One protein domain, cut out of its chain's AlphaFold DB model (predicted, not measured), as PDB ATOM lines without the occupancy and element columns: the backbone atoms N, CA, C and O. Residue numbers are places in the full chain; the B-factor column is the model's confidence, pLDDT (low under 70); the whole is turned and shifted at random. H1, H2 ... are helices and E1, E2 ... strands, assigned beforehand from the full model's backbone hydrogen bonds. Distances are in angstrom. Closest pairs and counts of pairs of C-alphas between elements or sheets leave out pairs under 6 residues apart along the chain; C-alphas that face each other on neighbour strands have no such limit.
ATOM      1  N   GLY A  10     -29.719  25.440 -21.315       81.62
ATOM      2  CA  GLY A  10     -28.645  26.421 -21.490       81.62
ATOM      3  C   GLY A  10     -27.499  26.182 -20.510       81.62
ATOM      4  O   GLY A  10     -27.563  25.275 -19.676       81.62
ATOM      5  N   TYR A  11     -26.451  27.000 -20.598       84.62
ATOM      6  CA  TYR A  11     -25.444  27.036 -19.542       84.62
ATOM      7  C   TYR A  11     -25.989  27.803 -18.338       84.62
ATOM      8  O   TYR A  11     -26.678  28.810 -18.486       84.62
ATOM      9  N   ARG A  12     -25.654  27.344 -17.132       74.75
ATOM     10  CA  ARG A  12     -25.966  28.077 -15.903       74.75
ATOM     11  C   ARG A  12     -24.701  28.790 -15.446       74.75
ATOM     12  O   ARG A  12     -23.787  28.157 -14.932       74.75
ATOM     13  N   HIS A  13     -24.652  30.105 -15.641       85.62
ATOM     14  CA  HIS A  13     -23.575  30.975 -15.154       85.62
ATOM     15  C   HIS A  13     -23.693  31.198 -13.641       85.62
ATOM     16  O   HIS A  13     -23.892  32.316 -13.174       85.62
ATOM     17  N   ALA A  14     -23.650  30.121 -12.866       77.94
ATOM     18  CA  ALA A  14     -24.070  30.136 -11.473       77.94
ATOM     19  C   ALA A  14     -23.144  30.930 -10.547       77.94
ATOM     20  O   ALA A  14     -23.596  31.494  -9.549       77.94
ATOM     21  N   SER A  15     -21.856  30.993 -10.885       80.38
ATOM     22  CA  SER A  15     -20.893  31.848 -10.191       80.38
ATOM     23  C   SER A  15     -21.076  33.338 -10.497       80.38
ATOM     24  O   SER A  15     -20.591  34.179  -9.741       80.38
ATOM     25  N   ALA A  16     -21.793  33.688 -11.567       87.25
ATOM     26  CA  ALA A  16     -22.059  35.068 -11.929       87.25
ATOM     27  C   ALA A  16     -23.352  35.575 -11.287       87.25
ATOM     28  O   ALA A  16     -24.379  34.895 -11.238       87.25
ATOM     29  N   LYS A  17     -23.305  36.826 -10.841       86.69
ATOM     30  CA  LYS A  17     -24.446  37.521 -10.255       86.69
ATOM     31  C   LYS A  17     -24.665  38.847 -10.966       86.69
ATOM     32  O   LYS A  17     -23.737  39.415 -11.542       86.69
ATOM     33  N   ARG A  18     -25.901  39.330 -10.943       87.19
ATOM     34  CA  ARG A  18     -26.302  40.596 -11.560       87.19
ATOM     35  C   ARG A  18     -27.092  41.423 -10.557       87.19
ATOM     36  O   ARG A  18     -27.895  40.872  -9.811       87.19
ATOM     37  N   ALA A  19     -26.864  42.737 -10.540       85.31
ATOM     38  CA  ALA A  19     -27.676  43.667  -9.762       85.31
ATOM     39  C   ALA A  19     -29.172  43.526 -10.101       85.31
ATOM     40  O   ALA A  19     -29.552  43.346 -11.263       85.31
ATOM     41  N   ARG A  20     -30.026  43.602  -9.078       83.19
ATOM     42  CA  ARG A  20     -31.479  43.532  -9.243       83.19
ATOM     43  C   ARG A  20     -32.000  44.818  -9.886       83.19
ATOM     44  O   ARG A  20     -32.249  45.801  -9.187       83.19
ATOM     45  N   ALA A  21     -32.184  44.783 -11.200       83.75
ATOM     46  CA  ALA A  21     -32.864  45.841 -11.935       83.75
ATOM     47  C   ALA A  21     -34.375  45.864 -11.610       83.75
ATOM     48  O   ALA A  21     -34.947  44.807 -11.310       83.75
ATOM     49  N   PRO A  22     -35.022  47.042 -11.631       79.56
ATOM     50  CA  PRO A  22     -36.477  47.157 -11.528       79.56
ATOM     51  C   PRO A  22     -37.194  46.463 -12.675       79.56
ATOM     52  O   PRO A  22     -36.680  46.393 -13.792       79.56
ATOM     53  N   ASN A  23     -38.416  46.011 -12.413       76.75
ATOM     54  CA  ASN A  23     -39.353  45.761 -13.500       76.75
ATOM     55  C   ASN A  23     -40.019  47.069 -13.947       76.75
ATOM     56  O   ASN A  23     -40.018  48.046 -13.202       76.75
ATOM     57  N   GLU A  24     -40.629  47.082 -15.130       69.38
ATOM     58  CA  GLU A  24     -41.363  48.251 -15.636       69.38
ATOM     59  C   GLU A  24     -42.383  48.806 -14.628       69.38
ATOM     60  O   GLU A  24     -42.416  50.013 -14.389       69.38
ATOM     61  N   GLU A  25     -43.164  47.941 -13.977       65.31
ATOM     62  CA  GLU A  25     -44.204  48.374 -13.038       65.31
ATOM     63  C   GLU A  25     -43.658  48.925 -11.707       65.31
ATOM     64  O   GLU A  25     -44.306  49.758 -11.065       65.31
ATOM     65  N   ASP A  26     -42.430  48.551 -11.326       66.00
ATOM     66  CA  ASP A  26     -41.754  49.048 -10.115       66.00
ATOM     67  C   ASP A  26     -41.403  50.547 -10.212       66.00
ATOM     68  O   ASP A  26     -41.073  51.191  -9.214       66.00
ATOM     69  N   ARG A  27     -41.483  51.131 -11.412       64.75
ATOM     70  CA  ARG A  27     -41.205  52.544 -11.701       64.75
ATOM     71  C   ARG A  27     -41.810  53.524 -10.697       64.75
ATOM     72  O   ARG A  27     -41.159  54.490 -10.323       64.75
ATOM     73  N   HIS A  28     -43.060  53.320 -10.291       57.50
ATOM     74  CA  HIS A  28     -43.790  54.296  -9.466       57.50
ATOM     75  C   HIS A  28     -43.400  54.272  -7.990       57.50
ATOM     76  O   HIS A  28     -43.712  55.207  -7.258       57.50
ATOM     77  N   ILE A  29     -42.777  53.181  -7.555       63.62
ATOM     78  CA  ILE A  29     -42.374  52.956  -6.167       63.62
ATOM     79  C   ILE A  29     -40.857  53.097  -5.987       63.62
ATOM     80  O   ILE A  29     -40.362  53.007  -4.864       63.62
ATOM     81  N   MET A  30     -40.128  53.330  -7.083       67.25
ATOM     82  CA  MET A  30     -38.722  53.709  -7.063       67.25
ATOM     83  C   MET A  30     -38.554  55.060  -6.355       67.25
ATOM     84  O   MET A  30     -39.256  56.011  -6.701       67.25
ATOM     85  N   LEU A  70     -32.400  50.932 -15.789       85.94
ATOM     86  CA  LEU A  70     -32.858  50.015 -16.833       85.94
ATOM     87  C   LEU A  70     -33.986  49.152 -16.275       85.94
ATOM     88  O   LEU A  70     -33.814  48.519 -15.234       85.94
ATOM     89  N   TYR A  71     -35.113  49.112 -16.981       82.25
ATOM     90  CA  TYR A  71     -36.321  48.410 -16.556       82.25
ATOM     91  C   TYR A  71     -36.475  47.109 -17.327       82.25
ATOM     92  O   TYR A  71     -36.427  47.105 -18.557       82.25
ATOM     93  N   ILE A  72     -36.689  46.012 -16.603       84.00
ATOM     94  CA  ILE A  72     -37.005  44.709 -17.182       84.00
ATOM     95  C   ILE A  72     -38.428  44.749 -17.726       84.00
ATOM     96  O   ILE A  72     -39.385  44.946 -16.980       84.00
ATOM     97  N   GLN A  73     -38.523  44.550 -19.036       81.12
ATOM     98  CA  GLN A  73     -39.762  44.476 -19.801       81.12
ATOM     99  C   GLN A  73     -40.206  43.025 -19.953       81.12
ATOM    100  O   GLN A  73     -41.382  42.714 -19.805       81.12
ATOM    101  N   GLU A  74     -39.256  42.137 -20.263       84.56
ATOM    102  CA  GLU A  74     -39.534  40.738 -20.589       84.56
ATOM    103  C   GLU A  74     -38.501  39.819 -19.950       84.56
ATOM    104  O   GLU A  74     -37.307  40.139 -19.882       84.56
ATOM    105  N   ARG A  75     -38.957  38.630 -19.557       88.00
ATOM    106  CA  ARG A  75     -38.110  37.495 -19.186       88.00
ATOM    107  C   ARG A  75     -38.350  36.345 -20.150       88.00
ATOM    108  O   ARG A  75     -39.482  35.895 -20.323       88.00
ATOM    109  N   ILE A  76     -37.272  35.873 -20.771       89.50
ATOM    110  CA  ILE A  76     -37.320  34.847 -21.811       89.50
ATOM    111  C   ILE A  76     -36.447  33.667 -21.392       89.50
ATOM    112  O   ILE A  76     -35.264  33.827 -21.084       89.50
ATOM    113  N   HIS A  77     -37.038  32.470 -21.424       87.56
ATOM    114  CA  HIS A  77     -36.379  31.218 -21.059       87.56
ATOM    115  C   HIS A  77     -36.360  30.245 -22.253       87.56
ATOM    116  O   HIS A  77     -37.261  29.413 -22.400       87.56
ATOM    117  N   PRO A  78     -35.346  30.316 -23.139       89.06
ATOM    118  CA  PRO A  78     -35.338  29.546 -24.385       89.06
ATOM    119  C   PRO A  78     -35.430  28.028 -24.191       89.06
ATOM    120  O   PRO A  78     -35.997  27.338 -25.036       89.06
ATOM    121  N   SER A  79     -34.922  27.483 -23.079       83.88
ATOM    122  CA  SER A  79     -35.049  26.046 -22.810       83.88
ATOM    123  C   SER A  79     -36.477  25.612 -22.505       83.88
ATOM    124  O   SER A  79     -36.828  24.503 -22.879       83.88
ATOM    125  N   GLU A  80     -37.304  26.459 -21.886       80.38
ATOM    126  CA  GLU A  80     -38.714  26.132 -21.630       80.38
ATOM    127  C   GLU A  80     -39.496  26.123 -22.938       80.38
ATOM    128  O   GLU A  80     -40.242  25.184 -23.212       80.38
ATOM    129  N   PHE A  81     -39.236  27.110 -23.803       84.69
ATOM    130  CA  PHE A  81     -39.777  27.123 -25.158       84.69
ATOM    131  C   PHE A  81     -39.411  25.837 -25.912       84.69
ATOM    132  O   PHE A  81     -40.296  25.129 -26.384       84.69
ATOM    133  N   VAL A  82     -38.123  25.490 -25.986       83.75
ATOM    134  CA  VAL A  82     -37.677  24.318 -26.754       83.75
ATOM    135  C   VAL A  82     -38.140  23.002 -26.125       83.75
ATOM    136  O   VAL A  82     -38.627  22.140 -26.854       83.75
ATOM    137  N   CYS A  83     -38.047  22.830 -24.802       79.44
ATOM    138  CA  CYS A  83     -38.557  21.637 -24.111       79.44
ATOM    139  C   CYS A  83     -40.069  21.483 -24.294       79.44
ATOM    140  O   CYS A  83     -40.540  20.368 -24.525       79.44
ATOM    141  N   GLY A  84     -40.812  22.593 -24.293       79.44
ATOM    142  CA  GLY A  84     -42.248  22.633 -24.558       79.44
ATOM    143  C   GLY A  84     -42.659  22.190 -25.967       79.44
ATOM    144  O   GLY A  84     -43.851  21.993 -26.190       79.44
ATOM    145  N   LEU A  85     -41.710  22.004 -26.893       84.19
ATOM    146  CA  LEU A  85     -41.922  21.441 -28.237       84.19
ATOM    147  C   LEU A  85     -41.491  19.968 -28.349       84.19
ATOM    148  O   LEU A  85     -41.555  19.375 -29.430       84.19
ATOM    149  N   THR A  86     -40.997  19.371 -27.264       82.25
ATOM    150  CA  THR A  86     -40.499  17.990 -27.250       82.25
ATOM    151  C   THR A  86     -41.446  17.046 -26.520       82.25
ATOM    152  O   THR A  86     -42.235  17.456 -25.674       82.25
ATOM    153  N   LYS A  87     -41.324  15.747 -26.818       78.19
ATOM    154  CA  LYS A  87     -42.073  14.672 -26.140       78.19
ATOM    155  C   LYS A  87     -41.704  14.520 -24.660       78.19
ATOM    156  O   LYS A  87     -42.450  13.933 -23.886       78.19
ATOM    157  N   GLU A  88     -40.531  15.013 -24.277       66.81
ATOM    158  CA  GLU A  88     -40.015  14.997 -22.910       66.81
ATOM    159  C   GLU A  88     -40.443  16.287 -22.204       66.81
ATOM    160  O   GLU A  88     -39.662  17.228 -22.060       66.81
ATOM    161  N   GLN A  89     -41.707  16.343 -21.788       60.00
ATOM    162  CA  GLN A  89     -42.216  17.465 -21.000       60.00
ATOM    163  C   GLN A  89     -41.458  17.556 -19.656       60.00
ATOM    164  O   GLN A  89     -41.094  16.523 -19.079       60.00
ATOM    165  N   PRO A  90     -41.164  18.763 -19.143       55.00
ATOM    166  CA  PRO A  90     -40.573  18.913 -17.818       55.00
ATOM    167  C   PRO A  90     -41.517  18.366 -16.731       55.00
ATOM    168  O   PRO A  90     -42.730  18.533 -16.813       55.00
ATOM    169  N   ASP A  91     -40.952  17.711 -15.707       43.81
ATOM    170  CA  ASP A  91     -41.715  17.145 -14.579       43.81
ATOM    171  C   ASP A  91     -42.287  18.232 -13.655       43.81
ATOM    172  O   ASP A  91     -43.198  17.964 -12.876       43.81
ATOM    173  N   ASP A  92     -41.763  19.457 -13.751       44.38
ATOM    174  CA  ASP A  92     -42.114  20.579 -12.889       44.38
ATOM    175  C   ASP A  92     -42.845  21.650 -13.706       44.38
ATOM    176  O   ASP A  92     -42.252  22.378 -14.506       44.38
ATOM    177  N   LYS A  93     -44.165  21.733 -13.528       49.78
ATOM    178  CA  LYS A  93     -44.965  22.839 -14.056       49.78
ATOM    179  C   LYS A  93     -44.678  24.078 -13.201       49.78
ATOM    180  O   LYS A  93     -44.870  24.058 -11.993       49.78
ATOM    181  N   GLN A  94     -44.255  25.166 -13.847       43.06
ATOM    182  CA  GLN A  94     -44.228  26.549 -13.330       43.06
ATOM    183  C   GLN A  94     -43.185  26.905 -12.241       43.06
ATOM    184  O   GLN A  94     -42.708  28.038 -12.250       43.06
ATOM    185  N   GLY A  95     -42.757  25.992 -11.359       42.25
ATOM    186  CA  GLY A  95     -41.868  26.323 -10.227       42.25
ATOM    187  C   GLY A  95     -40.423  26.721 -10.589       42.25
ATOM    188  O   GLY A  95     -39.832  27.577  -9.931       42.25
ATOM    189  N   ALA A  96     -39.858  26.153 -11.659       46.66
ATOM    190  CA  ALA A  96     -38.465  26.394 -12.062       46.66
ATOM    191  C   ALA A  96     -38.227  27.770 -12.724       46.66
ATOM    192  O   ALA A  96     -37.126  28.314 -12.627       46.66
ATOM    193  N   LEU A  97     -39.261  28.359 -13.341       49.81
ATOM    194  CA  LEU A  97     -39.189  29.640 -14.062       49.81
ATOM    195  C   LEU A  97     -38.807  30.812 -13.149       49.81
ATOM    196  O   LEU A  97     -38.061  31.699 -13.560       49.81
ATOM    197  N   PHE A  98     -39.291  30.817 -11.905       51.69
ATOM    198  CA  PHE A  98     -39.071  31.924 -10.972       51.69
ATOM    199  C   PHE A  98     -37.712  31.849 -10.257       51.69
ATOM    200  O   PHE A  98     -37.111  32.892  -9.994       51.69
ATOM    201  N   GLY A  99     -37.199  30.641  -9.996       53.69
ATOM    202  CA  GLY A  99     -35.920  30.440  -9.303       53.69
ATOM    203  C   GLY A  99     -34.699  30.839 -10.139       53.69
ATOM    204  O   GLY A  99     -33.766  31.453  -9.627       53.69
ATOM    205  N   GLU A 100     -34.708  30.578 -11.454       55.72
ATOM    206  CA  GLU A 100     -33.559  30.929 -12.309       55.72
ATOM    207  C   GLU A 100     -33.361  32.446 -12.452       55.72
ATOM    208  O   GLU A 100     -32.220  32.903 -12.544       55.72
ATOM    209  N   PHE A 101     -34.435  33.242 -12.398       55.69
ATOM    210  CA  PHE A 101     -34.348  34.702 -12.486       55.69
ATOM    211  C   PHE A 101     -34.192  35.412 -11.135       55.69
ATOM    212  O   PHE A 101     -33.768  36.566 -11.144       55.69
ATOM    213  N   ASN A 102     -34.514  34.791  -9.992       62.03
ATOM    214  CA  ASN A 102     -34.376  35.423  -8.673       62.03
ATOM    215  C   ASN A 102     -34.285  34.409  -7.513       62.03
ATOM    216  O   ASN A 102     -35.300  33.891  -7.061       62.03
ATOM    217  N   ASP A 103     -33.097  34.289  -6.910       58.62
ATOM    218  CA  ASP A 103     -32.888  33.687  -5.576       58.62
ATOM    219  C   ASP A 103     -32.855  34.762  -4.470       58.62
ATOM    220  O   ASP A 103     -32.066  34.706  -3.524       58.62
ATOM    221  N   LEU A 104     -33.642  35.827  -4.628       63.19
ATOM    222  CA  LEU A 104     -33.583  36.973  -3.726       63.19
ATOM    223  C   LEU A 104     -34.548  36.804  -2.543       63.19
ATOM    224  O   LEU A 104     -35.703  36.422  -2.747       63.19
ATOM    225  N   PRO A 105     -34.116  37.123  -1.306       61.22
ATOM    226  CA  PRO A 105     -34.989  37.057  -0.142       61.22
ATOM    227  C   PRO A 105     -36.158  38.051  -0.291       61.22
ATOM    228  O   PRO A 105     -36.003  39.083  -0.952       61.22
ATOM    229  N   PRO A 106     -37.329  37.802   0.328       60.34
ATOM    230  CA  PRO A 106     -38.514  38.657   0.176       60.34
ATOM    231  C   PRO A 106     -38.272  40.148   0.469       60.34
ATOM    232  O   PRO A 106     -38.881  41.010  -0.157       60.34
ATOM    233  N   GLU A 107     -37.346  40.462   1.372       61.06
ATOM    234  CA  GLU A 107     -36.929  41.824   1.736       61.06
ATOM    235  C   GLU A 107     -36.161  42.578   0.633       61.06
ATOM    236  O   GLU A 107     -36.143  43.808   0.617       61.06
ATOM    237  N   ALA A 108     -35.579  41.860  -0.333       64.56
ATOM    238  CA  ALA A 108     -34.889  42.438  -1.486       64.56
ATOM    239  C   ALA A 108     -35.853  42.868  -2.612       64.56
ATOM    240  O   ALA A 108     -35.423  43.497  -3.583       64.56
ATOM    241  N   ARG A 109     -37.162  42.578  -2.488       62.69
ATOM    242  CA  ARG A 109     -38.192  42.874  -3.506       62.69
ATOM    243  C   ARG A 109     -38.381  44.362  -3.827       62.69
ATOM    244  O   ARG A 109     -38.924  44.671  -4.881       62.69
ATOM    245  N   TYR A 110     -37.896  45.274  -2.986       67.12
ATOM    246  CA  TYR A 110     -38.019  46.727  -3.198       67.12
ATOM    247  C   TYR A 110     -36.686  47.475  -3.046       67.12
ATOM    248  O   TYR A 110     -36.653  48.690  -2.896       67.12
ATOM    249  N   ARG A 111     -35.564  46.743  -3.049       72.75
ATOM    250  CA  ARG A 111     -34.208  47.295  -2.911       72.75
ATOM    251  C   ARG A 111     -33.418  47.065  -4.194       72.75
ATOM    252  O   ARG A 111     -32.590  46.156  -4.287       72.75
ATOM    253  N   TRP A 112     -33.742  47.846  -5.221       79.38
ATOM    254  CA  TRP A 112     -33.110  47.749  -6.539       79.38
ATOM    255  C   TRP A 112     -31.640  48.162  -6.485       79.38
ATOM    256  O   TRP A 112     -31.257  49.010  -5.684       79.38
ATOM    257  N   TYR A 113     -30.813  47.508  -7.299       80.88
ATOM    258  CA  TYR A 113     -29.357  47.698  -7.367       80.88
ATOM    259  C   TYR A 113     -28.563  47.447  -6.064       80.88
ATOM    260  O   TYR A 113     -27.340  47.512  -6.080       80.88
ATOM    261  N   GLN A 114     -29.219  47.093  -4.952       77.94
ATOM    262  CA  GLN A 114     -28.566  46.785  -3.667       77.94
ATOM    263  C   GLN A 114     -28.332  45.286  -3.451       77.94
ATOM    264  O   GLN A 114     -27.486  44.893  -2.650       77.94
ATOM    265  N   HIS A 115     -29.091  44.443  -4.151       77.38
ATOM    266  CA  HIS A 115     -28.979  42.992  -4.078       77.38
ATOM    267  C   HIS A 115     -28.627  42.412  -5.442       77.38
ATOM    268  O   HIS A 115     -28.993  42.969  -6.480       77.38
ATOM    269  N   HIS A 116     -27.957  41.262  -5.428       80.25
ATOM    270  CA  HIS A 116     -27.560  40.569  -6.642       80.25
ATOM    271  C   HIS A 116     -28.294  39.235  -6.784       80.25
ATOM    272  O   HIS A 116     -28.201  38.369  -5.915       80.25
ATOM    273  N   GLY A 117     -29.025  39.086  -7.887       78.50
ATOM    274  CA  GLY A 117     -29.665  37.839  -8.294       78.50
ATOM    275  C   GLY A 117     -28.748  36.987  -9.171       78.50
ATOM    276  O   GLY A 117     -27.584  37.327  -9.408       78.50
ATOM    277  N   ASN A 118     -29.287  35.874  -9.668       83.56
ATOM    278  CA  ASN A 118     -28.615  35.046 -10.665       83.56
ATOM    279  C   ASN A 118     -28.372  35.829 -11.956       83.56
ATOM    280  O   ASN A 118     -29.104  36.762 -12.293       83.56
ATOM    281  N   TRP A 119     -27.308  35.469 -12.669       89.00
ATOM    282  CA  TRP A 119     -27.025  36.091 -13.950       89.00
ATOM    283  C   TRP A 119     -28.064  35.698 -15.005       89.00
ATOM    284  O   TRP A 119     -28.283  34.518 -15.261       89.00
ATOM    285  N   SER A 120     -28.610  36.702 -15.687       90.75
ATOM    286  CA  SER A 120     -29.328  36.557 -16.951       90.75
ATOM    287  C   SER A 120     -28.680  37.464 -17.994       90.75
ATOM    288  O   SER A 120     -28.292  38.597 -17.684       90.75
ATOM    289  N   ASN A 121     -28.567  36.983 -19.232       95.62
ATOM    290  CA  ASN A 121     -28.077  37.811 -20.334       95.62
ATOM    291  C   ASN A 121     -29.086  38.927 -20.664       95.62
ATOM    292  O   ASN A 121     -30.237  38.869 -20.224       95.62
ATOM    293  N   ARG A 122     -28.670  39.974 -21.389       95.12
ATOM    294  CA  ARG A 122     -29.477  41.205 -21.519       95.12
ATOM    295  C   ARG A 122     -29.542  41.718 -22.946       95.12
ATOM    296  O   ARG A 122     -28.507  41.967 -23.560       95.12
ATOM    297  N   LEU A 123     -30.760  41.933 -23.428       94.94
ATOM    298  CA  LEU A 123     -31.071  42.581 -24.696       94.94
ATOM    299  C   LEU A 123     -31.769  43.919 -24.406       94.94
ATOM    300  O   LEU A 123     -32.876  43.930 -23.878       94.94
ATOM    301  N   ILE A 124     -31.127  45.046 -24.708       93.19
ATOM    302  CA  ILE A 124     -31.552  46.366 -24.217       93.19
ATOM    303  C   ILE A 124     -31.975  47.278 -25.378       93.19
ATOM    304  O   ILE A 124     -31.215  47.498 -26.317       93.19
ATOM    305  N   ARG A 125     -33.184  47.836 -25.313       86.00
ATOM    306  CA  ARG A 125     -33.752  48.733 -26.325       86.00
ATOM    307  C   ARG A 125     -33.523  50.194 -25.957       86.00
ATOM    308  O   ARG A 125     -34.420  50.839 -25.429       86.00
ATOM    309  N   SER A 126     -32.332  50.736 -26.171       82.75
ATOM    310  CA  SER A 126     -32.027  52.124 -25.791       82.75
ATOM    311  C   SER A 126     -30.753  52.650 -26.457       82.75
ATOM    312  O   SER A 126     -29.949  51.848 -26.940       82.75
ATOM    313  N   PRO A 127     -30.532  53.980 -26.473       81.00
ATOM    314  CA  PRO A 127     -29.275  54.564 -26.930       81.00
ATOM    315  C   PRO A 127     -28.081  54.018 -26.148       81.00
ATOM    316  O   PRO A 127     -28.067  54.027 -24.917       81.00
ATOM    317  N   GLY A 470     -35.988  48.808 -32.773       71.31
ATOM    318  CA  GLY A 470     -36.889  47.694 -32.454       71.31
ATOM    319  C   GLY A 470     -36.787  46.536 -33.457       71.31
ATOM    320  O   GLY A 470     -36.917  45.377 -33.074       71.31
ATOM    321  N   ILE A 471     -36.459  46.822 -34.726       74.00
ATOM    322  CA  ILE A 471     -36.251  45.797 -35.763       74.00
ATOM    323  C   ILE A 471     -35.025  44.938 -35.436       74.00
ATOM    324  O   ILE A 471     -35.108  43.708 -35.481       74.00
ATOM    325  N   SER A 472     -33.895  45.570 -35.104       81.81
ATOM    326  CA  SER A 472     -32.667  44.870 -34.707       81.81
ATOM    327  C   SER A 472     -32.929  43.948 -33.517       81.81
ATOM    328  O   SER A 472     -32.624  42.754 -33.563       81.81
ATOM    329  N   LEU A 473     -33.590  44.476 -32.481       84.12
ATOM    330  CA  LEU A 473     -33.932  43.710 -31.286       84.12
ATOM    331  C   LEU A 473     -34.885  42.550 -31.569       84.12
ATOM    332  O   LEU A 473     -34.649  41.455 -31.065       84.12
ATOM    333  N   ALA A 474     -35.925  42.750 -32.381       81.81
ATOM    334  CA  ALA A 474     -36.856  41.691 -32.763       81.81
ATOM    335  C   ALA A 474     -36.129  40.526 -33.461       81.81
ATOM    336  O   ALA A 474     -36.328  39.355 -33.121       81.81
ATOM    337  N   LEU A 475     -35.221  40.842 -34.390       83.56
ATOM    338  CA  LEU A 475     -34.412  39.850 -35.103       83.56
ATOM    339  C   LEU A 475     -33.441  39.118 -34.177       83.56
ATOM    340  O   LEU A 475     -33.352  37.887 -34.237       83.56
ATOM    341  N   ALA A 476     -32.722  39.858 -33.329       90.06
ATOM    342  CA  ALA A 476     -31.801  39.299 -32.347       90.06
ATOM    343  C   ALA A 476     -32.542  38.379 -31.363       90.06
ATOM    344  O   ALA A 476     -32.101  37.256 -31.117       90.06
ATOM    345  N   ARG A 477     -33.716  38.802 -30.881       90.38
ATOM    346  CA  ARG A 477     -34.581  38.033 -29.978       90.38
ATOM    347  C   ARG A 477     -35.033  36.723 -30.610       90.38
ATOM    348  O   ARG A 477     -34.770  35.664 -30.045       90.38
ATOM    349  N   HIS A 478     -35.623  36.759 -31.808       87.44
ATOM    350  CA  HIS A 478     -36.028  35.543 -32.524       87.44
ATOM    351  C   HIS A 478     -34.806  34.635 -32.780       87.44
ATOM    352  O   HIS A 478     -34.853  33.430 -32.518       87.44
ATOM    353  N   ARG A 479     -33.665  35.199 -33.210       88.94
ATOM    354  CA  ARG A 479     -32.413  34.443 -33.400       88.94
ATOM    355  C   ARG A 479     -31.979  33.711 -32.133       88.94
ATOM    356  O   ARG A 479     -31.609  32.549 -32.240       88.94
ATOM    357  N   LEU A 480     -31.993  34.370 -30.978       92.00
ATOM    358  CA  LEU A 480     -31.527  33.800 -29.713       92.00
ATOM    359  C   LEU A 480     -32.516  32.779 -29.138       92.00
ATOM    360  O   LEU A 480     -32.076  31.744 -28.643       92.00
ATOM    361  N   ILE A 481     -33.828  33.010 -29.257       90.62
ATOM    362  CA  ILE A 481     -34.866  32.054 -28.824       90.62
ATOM    363  C   ILE A 481     -34.762  30.737 -29.599       90.62
ATOM    364  O   ILE A 481     -34.854  29.661 -29.018       90.62
ATOM    365  N   THR A 482     -34.560  30.818 -30.916       87.88
ATOM    366  CA  THR A 482     -34.548  29.643 -31.806       87.88
ATOM    367  C   THR A 482     -33.158  29.029 -31.995       87.88
ATOM    368  O   THR A 482     -33.010  28.042 -32.721       87.88
ATOM    369  N   ALA A 483     -32.124  29.596 -31.368       88.50
ATOM    370  CA  ALA A 483     -30.759  29.113 -31.502       88.50
ATOM    371  C   ALA A 483     -30.555  27.774 -30.786       88.50
ATOM    372  O   ALA A 483     -30.884  27.607 -29.611       88.50
ATOM    373  N   VAL A 484     -29.909  26.847 -31.493       85.50
ATOM    374  CA  VAL A 484     -29.403  25.596 -30.929       85.50
ATOM    375  C   VAL A 484     -27.908  25.508 -31.185       85.50
ATOM    376  O   VAL A 484     -27.444  25.598 -32.327       85.50
ATOM    377  N   PHE A 485     -27.169  25.282 -30.112       88.44
ATOM    378  CA  PHE A 485     -25.723  25.181 -30.078       88.44
ATOM    379  C   PHE A 485     -25.274  23.757 -29.754       88.44
ATOM    380  O   PHE A 485     -26.024  22.921 -29.236       88.44
ATOM    381  N   GLU A 486     -24.004  23.495 -30.048       86.69
ATOM    382  CA  GLU A 486     -23.320  22.320 -29.523       86.69
ATOM    383  C   GLU A 486     -23.122  22.466 -28.007       86.69
ATOM    384  O   GLU A 486     -22.966  23.576 -27.481       86.69
ATOM    385  N   TRP A 487     -23.132  21.331 -27.311       88.38
ATOM    386  CA  TRP A 487     -22.785  21.269 -25.898       88.38
ATOM    387  C   TRP A 487     -21.282  21.046 -25.753       88.38
ATOM    388  O   TRP A 487     -20.782  19.961 -26.064       88.38
ATOM    389  N   TYR A 488     -20.564  22.067 -25.291       91.12
ATOM    390  CA  TYR A 488     -19.149  21.948 -24.954       91.12
ATOM    391  C   TYR A 488     -18.977  21.481 -23.513       91.12
ATOM    392  O   TYR A 488     -19.689  21.938 -22.615       91.12
ATOM    393  N   ARG A 561     -27.893  22.212 -26.814       86.56
ATOM    394  CA  ARG A 561     -27.843  23.402 -25.980       86.56
ATOM    395  C   ARG A 561     -28.684  24.495 -26.613       86.56
ATOM    396  O   ARG A 561     -28.587  24.719 -27.814       86.56
ATOM    397  N   VAL A 562     -29.479  25.183 -25.816       88.44
ATOM    398  CA  VAL A 562     -30.205  26.390 -26.235       88.44
ATOM    399  C   VAL A 562     -29.563  27.613 -25.594       88.44
ATOM    400  O   VAL A 562     -28.678  27.474 -24.745       88.44
ATOM    401  N   SER A 563     -29.977  28.807 -26.007       90.88
ATOM    402  CA  SER A 563     -29.535  30.032 -25.343       90.88
ATOM    403  C   SER A 563     -29.916  30.021 -23.860       90.88
ATOM    404  O   SER A 563     -30.999  29.565 -23.484       90.88
ATOM    405  N   SER A 564     -29.020  30.530 -23.025       89.75
ATOM    406  CA  SER A 564     -29.249  30.740 -21.597       89.75
ATOM    407  C   SER A 564     -30.332  31.816 -21.372       89.75
ATOM    408  O   SER A 564     -30.591  32.610 -22.285       89.75
ATOM    409  N   PRO A 565     -30.985  31.862 -20.194       89.62
ATOM    410  CA  PRO A 565     -32.046  32.831 -19.919       89.62
ATOM    411  C   PRO A 565     -31.585  34.279 -20.112       89.62
ATOM    412  O   PRO A 565     -30.464  34.652 -19.742       89.62
ATOM    413  N   PHE A 566     -32.459  35.110 -20.681       93.19
ATOM    414  CA  PHE A 566     -32.159  36.517 -20.920       93.19
ATOM    415  C   PHE A 566     -33.372  37.424 -20.712       93.19
ATOM    416  O   PHE A 566     -34.524  36.993 -20.780       93.19
ATOM    417  N   THR A 567     -33.094  38.693 -20.429       92.25
ATOM    418  CA  THR A 567     -34.091  39.746 -20.229       92.25
ATOM    419  C   THR A 567     -34.112  40.708 -21.405       92.25
ATOM    420  O   THR A 567     -33.070  40.981 -22.008       92.25
ATOM    421  N   VAL A 568     -35.295  41.241 -21.710       90.00
ATOM    422  CA  VAL A 568     -35.441  42.422 -22.567       90.00
ATOM    423  C   VAL A 568     -35.666  43.627 -21.674       90.00
ATOM    424  O   VAL A 568     -36.485  43.575 -20.756       90.00
ATOM    425  N   GLU A 569     -34.906  44.689 -21.904       89.12
ATOM    426  CA  GLU A 569     -34.882  45.863 -21.035       89.12
ATOM    427  C   GLU A 569     -34.915  47.156 -21.829       89.12
ATOM    428  O   GLU A 569     -34.572  47.185 -23.007       89.12
ATOM    429  N   THR A 570     -35.277  48.245 -21.166       81.56
ATOM    430  CA  THR A 570     -35.266  49.585 -21.753       81.56
ATOM    431  C   THR A 570     -34.986  50.630 -20.677       81.56
ATOM    432  O   THR A 570     -35.387  50.471 -19.519       81.56
ATOM    433  N   HIS A 571     -34.319  51.721 -21.050       72.19
ATOM    434  CA  HIS A 571     -34.492  53.008 -20.395       72.19
ATOM    435  C   HIS A 571     -35.888  53.499 -20.742       72.19
ATOM    436  O   HIS A 571     -36.054  54.388 -21.569       72.19
ATOM    437  N   SER A 572     -36.917  52.920 -20.124       53.28
ATOM    438  CA  SER A 572     -38.180  53.640 -20.028       53.28
ATOM    439  C   SER A 572     -37.807  54.941 -19.321       53.28
ATOM    440  O   SER A 572     -37.253  54.874 -18.221       53.28
ATOM    441  N   PRO A 573     -37.947  56.111 -19.943       39.78
ATOM    442  CA  PRO A 573     -37.283  57.283 -19.406       39.78
ATOM    443  C   PRO A 573     -38.188  57.976 -18.368       39.78
ATOM    444  O   PRO A 573     -39.412  57.799 -18.384       39.78
ATOM    445  N   ASP A 729     -59.205  37.159 -28.784       86.38
ATOM    446  CA  ASP A 729     -60.315  36.375 -28.258       86.38
ATOM    447  C   ASP A 729     -59.839  35.495 -27.101       86.38
ATOM    448  O   ASP A 729     -58.872  34.739 -27.227       86.38
ATOM    449  N   LEU A 730     -60.556  35.545 -25.981       87.50
ATOM    450  CA  LEU A 730     -60.357  34.649 -24.845       87.50
ATOM    451  C   LEU A 730     -61.596  33.762 -24.689       87.50
ATOM    452  O   LEU A 730     -62.705  34.265 -24.516       87.50
ATOM    453  N   VAL A 731     -61.411  32.442 -24.761       87.81
ATOM    454  CA  VAL A 731     -62.502  31.456 -24.755       87.81
ATOM    455  C   VAL A 731     -62.262  30.404 -23.678       87.81
ATOM    456  O   VAL A 731     -61.210  29.760 -23.655       87.81
ATOM    457  N   GLU A 732     -63.260  30.195 -22.821       87.38
ATOM    458  CA  GLU A 732     -63.302  29.085 -21.867       87.38
ATOM    459  C   GLU A 732     -63.731  27.803 -22.598       87.38
ATOM    460  O   GLU A 732     -64.828  27.727 -23.156       87.38
ATOM    461  N   ALA A 733     -62.838  26.813 -22.660       78.00
ATOM    462  CA  ALA A 733     -63.092  25.545 -23.346       78.00
ATOM    463  C   ALA A 733     -63.769  24.524 -22.415       78.00
ATOM    464  O   ALA A 733     -64.703  23.835 -22.820       78.00
ATOM    465  N   GLU A 734     -63.310  24.463 -21.165       82.75
ATOM    466  CA  GLU A 734     -63.876  23.682 -20.063       82.75
ATOM    467  C   GLU A 734     -63.846  24.547 -18.792       82.75
ATOM    468  O   GLU A 734     -63.038  25.475 -18.737       82.75
ATOM    469  N   PRO A 735     -64.674  24.276 -17.762       80.19
ATOM    470  CA  PRO A 735     -64.690  25.081 -16.542       80.19
ATOM    471  C   PRO A 735     -63.292  25.247 -15.926       80.19
ATOM    472  O   PRO A 735     -62.678  24.276 -15.480       80.19
ATOM    473  N   GLY A 736     -62.790  26.484 -15.890       80.06
ATOM    474  CA  GLY A 736     -61.457  26.817 -15.380       80.06
ATOM    475  C   GLY A 736     -60.291  26.543 -16.341       80.06
ATOM    476  O   GLY A 736     -59.133  26.632 -15.922       80.06
ATOM    477  N   GLN A 737     -60.571  26.223 -17.608       88.69
ATOM    478  CA  GLN A 737     -59.585  25.994 -18.661       88.69
ATOM    479  C   GLN A 737     -59.831  26.917 -19.859       88.69
ATOM    480  O   GLN A 737     -60.833  26.826 -20.573       88.69
ATOM    481  N   TRP A 738     -58.859  27.782 -20.111       89.38
ATOM    482  CA  TRP A 738     -58.945  28.885 -21.054       89.38
ATOM    483  C   TRP A 738     -58.040  28.667 -22.261       89.38
ATOM    484  O   TRP A 738     -56.999  28.012 -22.185       89.38
ATOM    485  N   THR A 739     -58.442  29.243 -23.387       90.38
ATOM    486  CA  THR A 739     -57.627  29.362 -24.598       90.38
ATOM    487  C   THR A 739     -57.695  30.786 -25.116       90.38
ATOM    488  O   THR A 739     -58.748  31.420 -25.058       90.38
ATOM    489  N   LEU A 740     -56.576  31.275 -25.636       90.88
ATOM    490  CA  LEU A 740     -56.441  32.614 -26.189       90.88
ATOM    491  C   LEU A 740     -56.108  32.518 -27.678       90.88
ATOM    492  O   LEU A 740     -55.260  31.715 -28.066       90.88
ATOM    493  N   GLU A 741     -56.745  33.328 -28.515       90.44
ATOM    494  CA  GLU A 741     -56.466  33.397 -29.950       90.44
ATOM    495  C   GLU A 741     -56.262  34.847 -30.392       90.44
ATOM    496  O   GLU A 741     -57.111  35.703 -30.158       90.44
ATOM    497  N   VAL A 742     -55.131  35.117 -31.045       88.38
ATOM    498  CA  VAL A 742     -54.865  36.423 -31.661       88.38
ATOM    499  C   VAL A 742     -55.458  36.431 -33.066       88.38
ATOM    500  O   VAL A 742     -55.056  35.635 -33.915       88.38
ATOM    501  N   ARG A 743     -56.417  37.327 -33.315       84.69
ATOM    502  CA  ARG A 743     -57.114  37.453 -34.608       84.69
ATOM    503  C   ARG A 743     -56.361  38.322 -35.600       84.69
ATOM    504  O   ARG A 743     -56.442  38.105 -36.807       84.69
ATOM    505  N   GLY A 744     -55.615  39.285 -35.083       79.69
ATOM    506  CA  GLY A 744     -54.950  40.283 -35.888       79.69
ATOM    507  C   GLY A 744     -54.452  41.425 -35.030       79.69
ATOM    508  O   GLY A 744     -54.389  41.339 -33.803       79.69
ATOM    509  N   GLY A 760     -55.622  38.743 -39.614       70.06
ATOM    510  CA  GLY A 760     -54.716  37.600 -39.632       70.06
ATOM    511  C   GLY A 760     -53.350  37.857 -38.995       70.06
ATOM    512  O   GLY A 760     -53.014  38.940 -38.522       70.06
ATOM    513  N   VAL A 761     -52.541  36.800 -38.969       78.69
ATOM    514  CA  VAL A 761     -51.329  36.703 -38.136       78.69
ATOM    515  C   VAL A 761     -50.035  36.542 -38.937       78.69
ATOM    516  O   VAL A 761     -48.970  36.331 -38.364       78.69
ATOM    517  N   ASP A 762     -50.102  36.671 -40.264       75.88
ATOM    518  CA  ASP A 762     -48.979  36.396 -41.174       75.88
ATOM    519  C   ASP A 762     -47.813  37.391 -41.061       75.88
ATOM    520  O   ASP A 762     -46.678  37.089 -41.449       75.88
ATOM    521  N   GLU A 763     -48.085  38.592 -40.551       72.44
ATOM    522  CA  GLU A 763     -47.095  39.657 -40.350       72.44
ATOM    523  C   GLU A 763     -46.544  39.723 -38.918       72.44
ATOM    524  O   GLU A 763     -45.692  40.566 -38.608       72.44
ATOM    525  N   ILE A 764     -46.999  38.825 -38.045       80.94
ATOM    526  CA  ILE A 764     -46.464  38.680 -36.696       80.94
ATOM    527  C   ILE A 764     -45.152  37.890 -36.807       80.94
ATOM    528  O   ILE A 764     -45.105  36.755 -37.271       80.94
ATOM    529  N   GLU A 765     -44.047  38.517 -36.412       78.88
ATOM    530  CA  GLU A 765     -42.731  37.876 -36.378       78.88
ATOM    531  C   GLU A 765     -42.607  36.957 -35.163       78.88
ATOM    532  O   GLU A 765     -41.971  35.914 -35.260       78.88
ATOM    533  N   CYS A 766     -43.201  37.340 -34.031       88.06
ATOM    534  CA  CYS A 766     -43.209  36.560 -32.799       88.06
ATOM    535  C   CYS A 766     -44.437  36.929 -31.954       88.06
ATOM    536  O   CYS A 766     -44.742  38.107 -31.788       88.06
ATOM    537  N   LEU A 767     -45.126  35.928 -31.412       90.56
ATOM    538  CA  LEU A 767     -46.231  36.058 -30.467       90.56
ATOM    539  C   LEU A 767     -45.799  35.425 -29.144       90.56
ATOM    540  O   LEU A 767     -45.397  34.268 -29.113       90.56
ATOM    541  N   MET A 768     -45.894  36.170 -28.052       90.56
ATOM    542  CA  MET A 768     -45.588  35.699 -26.707       90.56
ATOM    543  C   MET A 768     -46.822  35.816 -25.824       90.56
ATOM    544  O   MET A 768     -47.563  36.796 -25.915       90.56
ATOM    545  N   ILE A 769     -47.025  34.827 -24.959       90.06
ATOM    546  CA  ILE A 769     -48.164  34.770 -24.045       90.06
ATOM    547  C   ILE A 769     -47.649  34.502 -22.635       90.06
ATOM    548  O   ILE A 769     -46.923  33.530 -22.401       90.06
ATOM    549  N   ASP A 770     -48.051  35.360 -21.706       87.44
ATOM    550  CA  ASP A 770     -47.922  35.142 -20.273       87.44
ATOM    551  C   ASP A 770     -49.275  34.681 -19.731       87.44
ATOM    552  O   ASP A 770     -50.218  35.467 -19.610       87.44
ATOM    553  N   THR A 771     -49.378  33.380 -19.457       87.25
ATOM    554  CA  THR A 771     -50.626  32.731 -19.033       87.25
ATOM    555  C   THR A 771     -51.041  33.046 -17.599       87.25
ATOM    556  O   THR A 771     -52.118  32.622 -17.199       87.25
ATOM    557  N   ASP A 772     -50.208  33.748 -16.827       82.56
ATOM    558  CA  ASP A 772     -50.452  34.122 -15.429       82.56
ATOM    559  C   ASP A 772     -49.588  35.350 -15.112       82.56
ATOM    560  O   ASP A 772     -48.565  35.280 -14.426       82.56
ATOM    561  N   TYR A 773     -49.987  36.465 -15.731       79.81
ATOM    562  CA  TYR A 773     -49.312  37.755 -15.645       79.81
ATOM    563  C   TYR A 773     -49.589  38.377 -14.280       79.81
ATOM    564  O   TYR A 773     -50.746  38.606 -13.933       79.81
ATOM    565  N   ASP A 774     -48.548  38.649 -13.499       68.56
ATOM    566  CA  ASP A 774     -48.665  39.119 -12.111       68.56
ATOM    567  C   ASP A 774     -48.600  40.648 -11.962       68.56
ATOM    568  O   ASP A 774     -48.435  41.164 -10.854       68.56
ATOM    569  N   GLY A 775     -48.683  41.374 -13.079       63.56
ATOM    570  CA  GLY A 775     -48.363  42.794 -13.160       63.56
ATOM    571  C   GLY A 775     -46.855  43.017 -13.221       63.56
ATOM    572  O   GLY A 775     -46.343  43.653 -14.123       63.56
ATOM    573  N   THR A 776     -46.069  42.425 -12.332       62.94
ATOM    574  CA  THR A 776     -44.690  42.872 -12.125       62.94
ATOM    575  C   THR A 776     -43.818  42.837 -13.378       62.94
ATOM    576  O   THR A 776     -43.105  43.807 -13.624       62.94
ATOM    577  N   ALA A 777     -43.853  41.768 -14.174       67.12
ATOM    578  CA  ALA A 777     -43.113  41.688 -15.428       67.12
ATOM    579  C   ALA A 777     -43.690  40.648 -16.378       67.12
ATOM    580  O   ALA A 777     -44.202  39.622 -15.947       67.12
ATOM    581  N   PHE A 778     -43.495  40.862 -17.678       79.25
ATOM    582  CA  PHE A 778     -43.935  39.917 -18.692       79.25
ATOM    583  C   PHE A 778     -43.020  38.682 -18.743       79.25
ATOM    584  O   PHE A 778     -41.831  38.781 -19.076       79.25
ATOM    585  N   PHE A 779     -43.569  37.502 -18.453       83.12
ATOM    586  CA  PHE A 779     -42.889  36.221 -18.624       83.12
ATOM    587  C   PHE A 779     -43.387  35.536 -19.896       83.12
ATOM    588  O   PHE A 779     -44.545  35.140 -19.999       83.12
ATOM    589  N   ALA A 780     -42.498  35.337 -20.870       86.38
ATOM    590  CA  ALA A 780     -42.844  34.647 -22.112       86.38
ATOM    591  C   ALA A 780     -42.988  33.128 -21.870       86.38
ATOM    592  O   ALA A 780     -42.059  32.358 -22.128       86.38
ATOM    593  N   ARG A 781     -44.142  32.701 -21.333       85.25
ATOM    594  CA  ARG A 781     -44.446  31.300 -20.982       85.25
ATOM    595  C   ARG A 781     -44.778  30.458 -22.212       85.25
ATOM    596  O   ARG A 781     -44.393  29.292 -22.289       85.25
ATOM    597  N   GLU A 782     -45.461  31.050 -23.185       88.06
ATOM    598  CA  GLU A 782     -45.623  30.477 -24.519       88.06
ATOM    599  C   GLU A 782     -45.063  31.429 -25.574       88.06
ATOM    600  O   GLU A 782     -45.191  32.647 -25.459       88.06
ATOM    601  N   ILE A 783     -44.421  30.863 -26.598       90.69
ATOM    602  CA  ILE A 783     -43.843  31.606 -27.717       90.69
ATOM    603  C   ILE A 783     -44.289  30.915 -29.003       90.69
ATOM    604  O   ILE A 783     -44.140  29.703 -29.154       90.69
ATOM    605  N   HIS A 784     -44.825  31.701 -29.923       91.06
ATOM    606  CA  HIS A 784     -45.380  31.272 -31.192       91.06
ATOM    607  C   HIS A 784     -44.804  32.130 -32.324       91.06
ATOM    608  O   HIS A 784     -44.458  33.297 -32.145       91.06
ATOM    609  N   PHE A 785     -44.731  31.548 -33.513       90.44
ATOM    610  CA  PHE A 785     -44.221  32.167 -34.733       90.44
ATOM    611  C   PHE A 785     -45.244  31.972 -35.867       90.44
ATOM    612  O   PHE A 785     -44.983  31.232 -36.825       90.44
ATOM    613  N   PRO A 786     -46.446  32.566 -35.744       85.81
ATOM    614  CA  PRO A 786     -47.475  32.454 -36.772       85.81
ATOM    615  C   PRO A 786     -46.973  33.021 -38.108       85.81
ATOM    616  O   PRO A 786     -46.175  33.952 -38.147       85.81
ATOM    617  N   GLY A 787     -47.365  32.409 -39.228       77.25
ATOM    618  CA  GLY A 787     -46.929  32.857 -40.560       77.25
ATOM    619  C   GLY A 787     -45.444  32.622 -40.893       77.25
ATOM    620  O   GLY A 787     -44.979  33.051 -41.951       77.25
ATOM    621  N   GLN A 788     -44.687  31.929 -40.030       80.62
ATOM    622  CA  GLN A 788     -43.249  31.659 -40.200       80.62
ATOM    623  C   GLN A 788     -42.944  30.180 -40.502       80.62
ATOM    624  O   GLN A 788     -41.825  29.715 -40.308       80.62
ATOM    625  N   ALA A 789     -43.911  29.410 -41.013       77.81
ATOM    626  CA  ALA A 789     -43.727  27.979 -41.307       77.81
ATOM    627  C   ALA A 789     -42.533  27.692 -42.245       77.81
ATOM    628  O   ALA A 789     -41.852  26.670 -42.119       77.81
ATOM    629  N   GLU A 790     -42.251  28.620 -43.163       78.06
ATOM    630  CA  GLU A 790     -41.155  28.514 -44.124       78.06
ATOM    631  C   GLU A 790     -39.809  29.054 -43.604       78.06
ATOM    632  O   GLU A 790     -38.789  28.887 -44.287       78.06
ATOM    633  N   ASP A 791     -39.782  29.639 -42.400       81.69
ATOM    634  CA  ASP A 791     -38.601  30.254 -41.798       81.69
ATOM    635  C   ASP A 791     -37.468  29.234 -41.611       81.69
ATOM    636  O   ASP A 791     -37.628  28.123 -41.089       81.69
ATOM    637  N   ARG A 792     -36.270  29.618 -42.060       79.81
ATOM    638  CA  ARG A 792     -35.085  28.752 -42.038       79.81
ATOM    639  C   ARG A 792     -34.628  28.402 -40.623       79.81
ATOM    640  O   ARG A 792     -34.125  27.297 -40.425       79.81
ATOM    641  N   ARG A 793     -34.786  29.308 -39.652       80.31
ATOM    642  CA  ARG A 793     -34.431  29.108 -38.238       80.31
ATOM    643  C   ARG A 793     -35.315  28.030 -37.636       80.31
ATOM    644  O   ARG A 793     -34.793  27.071 -37.076       80.31
ATOM    645  N   LEU A 794     -36.625  28.123 -37.855       85.94
ATOM    646  CA  LEU A 794     -37.581  27.123 -37.383       85.94
ATOM    647  C   LEU A 794     -37.376  25.773 -38.076       85.94
ATOM    648  O   LEU A 794     -37.350  24.744 -37.408       85.94
ATOM    649  N   LYS A 795     -37.114  25.746 -39.388       87.00
ATOM    650  CA  LYS A 795     -36.746  24.503 -40.093       87.00
ATOM    651  C   LYS A 795     -35.470  23.871 -39.542       87.00
ATOM    652  O   LYS A 795     -35.410  22.650 -39.381       87.00
ATOM    653  N   ARG A 796     -34.455  24.686 -39.235       84.06
ATOM    654  CA  ARG A 796     -33.202  24.225 -38.628       84.06
ATOM    655  C   ARG A 796     -33.444  23.676 -37.223       84.06
ATOM    656  O   ARG A 796     -32.987  22.572 -36.949       84.06
ATOM    657  N   LEU A 797     -34.210  24.382 -36.390       85.75
ATOM    658  CA  LEU A 797     -34.622  23.926 -35.061       85.75
ATOM    659  C   LEU A 797     -35.366  22.587 -35.151       85.75
ATOM    660  O   LEU A 797     -34.961  21.616 -34.517       85.75
ATOM    661  N   LYS A 798     -36.378  22.488 -36.023       87.62
ATOM    662  CA  LYS A 798     -37.133  21.256 -36.293       87.62
ATOM    663  C   LYS A 798     -36.212  20.092 -36.670       87.62
ATOM    664  O   LYS A 798     -36.329  18.998 -36.123       87.62
ATOM    665  N   SER A 799     -35.267  20.337 -37.581       85.81
ATOM    666  CA  SER A 799     -34.272  19.346 -38.009       85.81
ATOM    667  C   SER A 799     -33.332  18.934 -36.872       85.81
ATOM    668  O   SER A 799     -33.039  17.747 -36.727       85.81
ATOM    669  N   GLN A 800     -32.895  19.883 -36.042       82.12
ATOM    670  CA  GLN A 800     -31.991  19.638 -34.918       82.12
ATOM    671  C   GLN A 800     -32.664  18.893 -33.755       82.12
ATOM    672  O   GLN A 800     -31.990  18.103 -33.092       82.12
ATOM    673  N   LEU A 801     -33.965  19.105 -33.526       81.12
ATOM    674  CA  LEU A 801     -34.758  18.366 -32.534       81.12
ATOM    675  C   LEU A 801     -35.086  16.939 -33.001       81.12
ATOM    676  O   LEU A 801     -35.132  16.010 -32.189       81.12
ATOM    677  N   GLY A 802     -35.263  16.737 -34.310       82.94
ATOM    678  CA  GLY A 802     -35.370  15.416 -34.927       82.94
ATOM    679  C   GLY A 802     -36.431  14.526 -34.268       82.94
ATOM    680  O   GLY A 802     -37.605  14.874 -34.214       82.94
ATOM    681  N   ARG A 803     -36.024  13.357 -33.753       81.81
ATOM    682  CA  ARG A 803     -36.941  12.353 -33.168       81.81
ATOM    683  C   ARG A 803     -37.629  12.793 -31.868       81.81
ATOM    684  O   ARG A 803     -38.636  12.185 -31.493       81.81
ATOM    685  N   ARG A 804     -37.075  13.797 -31.186       79.62
ATOM    686  CA  ARG A 804     -37.565  14.299 -29.892       79.62
ATOM    687  C   ARG A 804     -38.717  15.279 -30.040       79.62
ATOM    688  O   ARG A 804     -39.445  15.495 -29.077       79.62
ATOM    689  N   LEU A 805     -38.870  15.845 -31.234       86.19
ATOM    690  CA  LEU A 805     -39.939  16.768 -31.557       86.19
ATOM    691  C   LEU A 805     -41.301  16.091 -31.395       86.19
ATOM    692  O   LEU A 805     -41.522  14.984 -31.900       86.19
ATOM    693  N   ASP A 806     -42.209  16.784 -30.725       88.75
ATOM    694  CA  ASP A 806     -43.627  16.478 -30.761       88.75
ATOM    695  C   ASP A 806     -44.278  17.280 -31.898       88.75
ATOM    696  O   ASP A 806     -44.179  18.506 -31.949       88.75
ATOM    697  N   TYR A 807     -44.892  16.589 -32.861       88.31
ATOM    698  CA  TYR A 807     -45.449  17.238 -34.048       88.31
ATOM    699  C   TYR A 807     -46.743  18.006 -33.763       88.31
ATOM    700  O   TYR A 807     -47.027  18.964 -34.482       88.31
ATOM    701  N   GLU A 808     -47.501  17.623 -32.734       87.94
ATOM    702  CA  GLU A 808     -48.715  18.337 -32.334       87.94
ATOM    703  C   GLU A 808     -48.339  19.643 -31.631       87.94
ATOM    704  O   GLU A 808     -48.830  20.707 -32.004       87.94
ATOM    705  N   LEU A 809     -47.369  19.597 -30.711       86.94
ATOM    706  CA  LEU A 809     -46.829  20.802 -30.060       86.94
ATOM    707  C   LEU A 809     -46.064  21.699 -31.046       86.94
ATOM    708  O   LEU A 809     -46.096  22.922 -30.948       86.94
ATOM    709  N   TRP A 810     -45.405  21.121 -32.051       89.44
ATOM    710  CA  TRP A 810     -44.811  21.911 -33.130       89.44
ATOM    711  C   TRP A 810     -45.868  22.663 -33.949       89.44
ATOM    712  O   TRP A 810     -45.620  23.786 -34.387       89.44
ATOM    713  N   ALA A 811     -47.042  22.067 -34.171       87.81
ATOM    714  CA  ALA A 811     -48.119  22.728 -34.901       87.81
ATOM    715  C   ALA A 811     -48.661  23.944 -34.131       87.81
ATOM    716  O   ALA A 811     -48.949  24.968 -34.750       87.81
ATOM    717  N   THR A 812     -48.725  23.882 -32.794       87.12
ATOM    718  CA  THR A 812     -49.143  25.036 -31.980       87.12
ATOM    719  C   THR A 812     -48.129  26.178 -32.031       87.12
ATOM    720  O   THR A 812     -48.531  27.337 -32.048       87.12
ATOM    721  N   CYS A 813     -46.830  25.885 -32.162       86.88
ATOM    722  CA  CYS A 813     -45.781  26.896 -32.352       86.88
ATOM    723  C   CYS A 813     -45.998  27.765 -33.604       86.88
ATOM    724  O   CYS A 813     -45.528  28.897 -33.646       86.88
ATOM    725  N   LEU A 814     -46.683  27.252 -34.628       88.56
ATOM    726  CA  LEU A 814     -46.994  27.981 -35.867       88.56
ATOM    727  C   LEU A 814     -48.414  28.572 -35.871       88.56
ATOM    728  O   LEU A 814     -48.836  29.151 -36.871       88.56
ATOM    729  N   SER A 815     -49.149  28.411 -34.771       88.38
ATOM    730  CA  SER A 815     -50.511  28.902 -34.583       88.38
ATOM    731  C   SER A 815     -50.520  30.240 -33.845       88.38
ATOM    732  O   SER A 815     -49.635  30.521 -33.042       88.38
ATOM    733  N   ALA A 816     -51.563  31.041 -34.070       88.75
ATOM    734  CA  ALA A 816     -51.879  32.223 -33.262       88.75
ATOM    735  C   ALA A 816     -52.755  31.915 -32.036       88.75
ATOM    736  O   ALA A 816     -53.172  32.823 -31.315       88.75
ATOM    737  N   LYS A 817     -53.051  30.632 -31.816       90.25
ATOM    738  CA  LYS A 817     -53.823  30.138 -30.682       90.25
ATOM    739  C   LYS A 817     -52.899  29.554 -29.615       90.25
ATOM    740  O   LYS A 817     -52.045  28.719 -29.928       90.25
ATOM    741  N   SER A 818     -53.109  29.965 -28.368       90.31
ATOM    742  CA  SER A 818     -52.414  29.440 -27.194       90.31
ATOM    743  C   SER A 818     -52.729  27.964 -26.975       90.31
ATOM    744  O   SER A 818     -53.757  27.441 -27.431       90.31
ATOM    745  N   ARG A 819     -51.883  27.281 -26.202       88.38
ATOM    746  CA  ARG A 819     -52.290  26.011 -25.598       88.38
ATOM    747  C   ARG A 819     -53.339  26.275 -24.505       88.38
ATOM    748  O   ARG A 819     -53.431  27.398 -24.004       88.38
ATOM    749  N   PRO A 820     -54.161  25.276 -24.144       87.88
ATOM    750  CA  PRO A 820     -55.070  25.411 -23.016       87.88
ATOM    751  C   PRO A 820     -54.306  25.652 -21.708       87.88
ATOM    752  O   PRO A 820     -53.382  24.900 -21.391       87.88
ATOM    753  N   PHE A 821     -54.721  26.651 -20.930       87.75
ATOM    754  CA  PHE A 821     -54.145  26.975 -19.622       87.75
ATOM    755  C   PHE A 821     -55.232  27.066 -18.549       87.75
ATOM    756  O   PHE A 821     -56.396  27.336 -18.835       87.75
ATOM    757  N   THR A 822     -54.866  26.785 -17.301       87.44
ATOM    758  CA  THR A 822     -55.779  26.909 -16.157       87.44
ATOM    759  C   THR A 822     -55.972  28.371 -15.785       87.44
ATOM    760  O   THR A 822     -55.068  29.169 -16.028       87.44
ATOM    761  N   THR A 823     -57.091  28.713 -15.141       84.25
ATOM    762  CA  THR A 823     -57.318  30.069 -14.616       84.25
ATOM    763  C   THR A 823     -56.080  30.581 -13.858       84.25
ATOM    764  O   THR A 823     -55.615  29.892 -12.941       84.25
ATOM    765  N   PRO A 824     -55.522  31.743 -14.249       83.06
ATOM    766  CA  PRO A 824     -54.324  32.291 -13.632       83.06
ATOM    767  C   PRO A 824     -54.556  32.634 -12.165       83.06
ATOM    768  O   PRO A 824     -55.638  33.067 -11.772       83.06
ATOM    769  N   SER A 825     -53.510  32.482 -11.357       80.44
ATOM    770  CA  SER A 825     -53.540  32.851  -9.942       80.44
ATOM    771  C   SER A 825     -53.622  34.364  -9.747       80.44
ATOM    772  O   SER A 825     -54.230  34.830  -8.783       80.44
ATOM    773  N   SER A 826     -53.054  35.124 -10.686       77.12
ATOM    774  CA  SER A 826     -53.135  36.583 -10.733       77.12
ATOM    775  C   SER A 826     -54.486  37.117 -11.222       77.12
ATOM    776  O   SER A 826     -54.807  38.275 -10.967       77.12
ATOM    777  N   GLY A 827     -55.274  36.295 -11.925       80.94
ATOM    778  CA  GLY A 827     -56.501  36.717 -12.607       80.94
ATOM    779  C   GLY A 827     -56.276  37.456 -13.935       80.94
ATOM    780  O   GLY A 827     -57.249  37.875 -14.560       80.94
ATOM    781  N   GLU A 828     -55.030  37.609 -14.397       82.25
ATOM    782  CA  GLU A 828     -54.703  38.329 -15.635       82.25
ATOM    783  C   GLU A 828     -53.845  37.490 -16.591       82.25
ATOM    784  O   GLU A 828     -52.972  36.719 -16.188       82.25
ATOM    785  N   VAL A 829     -54.096  37.672 -17.889       83.81
ATOM    786  CA  VAL A 829     -53.300  37.119 -18.988       83.81
ATOM    787  C   VAL A 829     -52.745  38.267 -19.821       83.81
ATOM    788  O   VAL A 829     -53.460  39.234 -20.106       83.81
ATOM    789  N   ALA A 830     -51.484  38.169 -20.236       83.38
ATOM    790  CA  ALA A 830     -50.854  39.167 -21.093       83.38
ATOM    791  C   ALA A 830     -50.381  38.543 -22.405       83.38
ATOM    792  O   ALA A 830     -49.855  37.431 -22.450       83.38
ATOM    793  N   VAL A 831     -50.538  39.293 -23.489       85.94
ATOM    794  CA  VAL A 831     -50.102  38.914 -24.831       85.94
ATOM    795  C   VAL A 831     -49.226  40.012 -25.385       85.94
ATOM    796  O   VAL A 831     -49.575  41.189 -25.308       85.94
ATOM    797  N   ARG A 832     -48.110  39.615 -25.991       84.69
ATOM    798  CA  ARG A 832     -47.211  40.514 -26.701       84.69
ATOM    799  C   ARG A 832     -46.969  40.005 -28.109       84.69
ATOM    800  O   ARG A 832     -46.556  38.864 -28.300       84.69
ATOM    801  N   ILE A 833     -47.192  40.865 -29.092       81.56
ATOM    802  CA  ILE A 833     -46.845  40.600 -30.485       81.56
ATOM    803  C   ILE A 833     -45.689  41.493 -30.907       81.56
ATOM    804  O   ILE A 833     -45.649  42.686 -30.606       81.56
ATOM    805  N   VAL A 834     -44.749  40.894 -31.621       78.56
ATOM    806  CA  VAL A 834     -43.656  41.577 -32.298       78.56
ATOM    807  C   VAL A 834     -43.912  41.437 -33.786       78.56
ATOM    808  O   VAL A 834     -43.974  40.324 -34.311       78.56
ATOM    809  N   THR A 835     -44.091  42.555 -34.473       73.50
ATOM    810  CA  THR A 835     -44.356  42.562 -35.912       73.50
ATOM    811  C   THR A 835     -43.054  42.462 -36.699       73.50
ATOM    812  O   THR A 835     -41.968  42.781 -36.205       73.50
ATOM    813  N   ARG A 836     -43.151  42.095 -37.979       67.62
ATOM    814  CA  ARG A 836     -42.022  42.149 -38.925       67.62
ATOM    815  C   ARG A 836     -41.381  43.535 -39.052       67.62
ATOM    816  O   ARG A 836     -40.201  43.665 -39.373       67.62
ATOM    817  N   ALA A 837     -42.146  44.581 -38.751       56.69
ATOM    818  CA  ALA A 837     -41.674  45.956 -38.738       56.69
ATOM    819  C   ALA A 837     -40.975  46.362 -37.423       56.69
ATOM    820  O   ALA A 837     -40.608  47.527 -37.275       56.69
ATOM    821  N   GLY A 838     -40.793  45.430 -36.479       60.66
ATOM    822  CA  GLY A 838     -40.174  45.684 -35.178       60.66
ATOM    823  C   GLY A 838     -41.060  46.473 -34.214       60.66
ATOM    824  O   GLY A 838     -40.547  47.007 -33.233       60.66
ATOM    825  N   ALA A 839     -42.363  46.582 -34.501       65.88
ATOM    826  CA  ALA A 839     -43.324  47.153 -33.565       65.88
ATOM    827  C   ALA A 839     -43.699  46.100 -32.521       65.88
ATOM    828  O   ALA A 839     -43.894  44.931 -32.856       65.88
ATOM    829  N   GLU A 840     -43.805  46.528 -31.269       71.56
ATOM    830  CA  GLU A 840     -44.164  45.676 -30.140       71.56
ATOM    831  C   GLU A 840     -45.506  46.156 -29.604       71.56
ATOM    832  O   GLU A 840     -45.622  47.308 -29.185       71.56
ATOM    833  N   LEU A 841     -46.519  45.295 -29.652       71.62
ATOM    834  CA  LEU A 841     -47.859  45.603 -29.160       71.62
ATOM    835  C   LEU A 841     -48.189  44.633 -28.031       71.62
ATOM    836  O   LEU A 841     -47.961  43.430 -28.158       71.62
ATOM    837  N   THR A 842     -48.709  45.158 -26.926       74.62
ATOM    838  CA  THR A 842     -49.072  44.366 -25.745       74.62
ATOM    839  C   THR A 842     -50.545  44.574 -25.438       74.62
ATOM    840  O   THR A 842     -51.022  45.701 -25.506       74.62
ATOM    841  N   ALA A 843     -51.249  43.515 -25.060       73.88
ATOM    842  CA  ALA A 843     -52.574  43.612 -24.467       73.88
ATOM    843  C   ALA A 843     -52.664  42.714 -23.236       73.88
ATOM    844  O   ALA A 843     -52.091  41.627 -23.192       73.88
ATOM    845  N   VAL A 844     -53.414  43.183 -22.244       77.25
ATOM    846  CA  VAL A 844     -53.710  42.449 -21.013       77.25
ATOM    847  C   VAL A 844     -55.221  42.255 -20.934       77.25
ATOM    848  O   VAL A 844     -55.988  43.173 -21.257       77.25
ATOM    849  N   ARG A 845     -55.659  41.059 -20.542       78.88
ATOM    850  CA  ARG A 845     -57.072  40.706 -20.357       78.88
ATOM    851  C   ARG A 845     -57.261  40.054 -18.989       78.88
ATOM    852  O   ARG A 845     -56.414  39.288 -18.540       78.88
ATOM    853  N   GLN A 846     -58.374  40.373 -18.336       78.88
ATOM    854  CA  GLN A 846     -58.775  39.699 -17.103       78.88
ATOM    855  C   GLN A 846     -59.440  38.367 -17.442       78.88
ATOM    856  O   GLN A 846     -60.160  38.265 -18.436       78.88
ATOM    857  N   VAL A 847     -59.164  37.358 -16.626       76.75
ATOM    858  CA  VAL A 847     -59.686  36.003 -16.774       76.75
ATOM    859  C   VAL A 847     -60.593  35.721 -15.578       76.75
ATOM    860  O   VAL A 847     -60.098  35.453 -14.482       76.75
ATOM    861  N   GLY A 848     -61.909  35.799 -15.792       60.53
ATOM    862  CA  GLY A 848     -62.928  35.621 -14.748       60.53
ATOM    863  C   GLY A 848     -63.955  36.737 -14.721       60.53
ATOM    864  O   GLY A 848     -63.603  37.835 -14.240       60.53
TER     865      GLY A 848
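AT A GLANCE: This is residues 10 to 30, 70 to 127, 470 to 488, 561 to 573, 729 to 744 and 760 to 848 of the 848 residues of the protein "Site-specific DNA-methyltransferase (adenine-specific)" of Gammaproteobacteria bacterium (UniProt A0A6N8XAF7). One helix, H5, is set in the angle between two small sheets, the four-stranded E9 E8 E10 E11 and the three-stranded E2 E5 E4. Beyond the three-stranded sheet, away from H5, lie the short strand pair E1 E3 and the helices H1, H3 and H4; beyond the four-stranded sheet lies the hairpin E6 E7, while H2 and H7 graze that sheet. The printed part has 216 residues with seven named helices and eleven named strands, in the order E1 H1 E2 H2 H3 H4 E3 E4 H5 E5 E6 E7 E8 E9 H6 H7 E10 E11, and its class is mixed. The four-stranded sheet is antiparallel and the three-stranded one is mixed. The whole is compact, with a radius of gyration of the C-alphas of 17.1 A, and rounded, spanning 47 by 45 by 38 A.

HOW THE PARTS SIT: Start at E1, residues 17 to 19, the antiparallel neighbour of E3, residues 116 to 118; look for N 18 and O 117, 3.0 A apart. H1, residues 24 to 28, is on the sheet of E2, residues 71 to 76, E5, residues 566 to 570, and E4, residues 121 to 125, over none of its strands. E5 is the inner strand: antiparallel to E2, with N 73 and O 568 at 2.8 A, and parallel to E4, with N 125 and O 569 at 2.8 A. H3, residues 95 to 101, only grazes this sheet; its Phe 101 has its C-alpha 6.0 A from that of Asn 118 in E3. H4, residues 106 to 110, is not on this sheet. H5, residues 470 to 481, runs along these strands at a height of 9.4 A over the sheet, over E5 and E4; helix and sheet make two layers, with H5 on one face of the sheet. H5 also makes two layers with the sheet of E9, residues 782 to 784, E8, residues 764 to 770, E10, residues 828 to 835, and E11, residues 840 to 846. There it runs across the strands, over E8 and E10, at a height of 9.3 A. H2, residues 78 to 83, only just touches H5, with 3 pairs of C-alphas within 8 A, made by residues 480 to 481 of H5 alone; the closest are Pro 78 and Ile 481, 5.1 A. In the four-stranded sheet, compare N 767 and O 784, 2.8 A, N 768 and O 832, 2.8 A, and N 831 and O 843, 2.8 A. E6, residues 729 to 734, and E7, residues 737 to 744, form a hairpin, with N 731 and O 739 at 2.9 A; E7 and E10 are near each other. H6, residues 792 to 804, is close to but not clearly touching H5, and H7, residues 807 to 813, grazes the four-stranded sheet, with the C-alphas of His 784 and Cys 813 4.5 A apart. In H2, H5 and H7 every O i to N i+4 pair is within hydrogen-bond range; H6 has 7 of 9, while H1 has 0 of 1, H3 0 of 3 and H4 0 of 1, with O i to N i+3 pairs within range of 1, 0 and 1.

IN THESE COORDINATES: Find C-alpha 17, where E1 begins, at (-24.446, 37.521, -10.255). H5 runs 16.2 A from C-alpha 470 at (-36.889, 47.694, -32.454), and H6 19.0 A. E7 measures 22.9 A, E10 23.2 A and E11 20.5 A, ending at C-alpha 846, (-58.775, 39.699, -17.103).

THE WHOLE: The farthest C-alphas, Ile 29 and Arg 803, are 49.1 A apart. The cuts after residues 30, 127, 488, 573 and 744 leave gaps of 12.0, 11.6, 8.9, 32.3 and 4.6 A. The links H2 to H3, E8 to E9 and H7 to E10 are long. Mean pLDDT of the printed part is 79.3, with 41 residues under 70, among them residues 88 to 110.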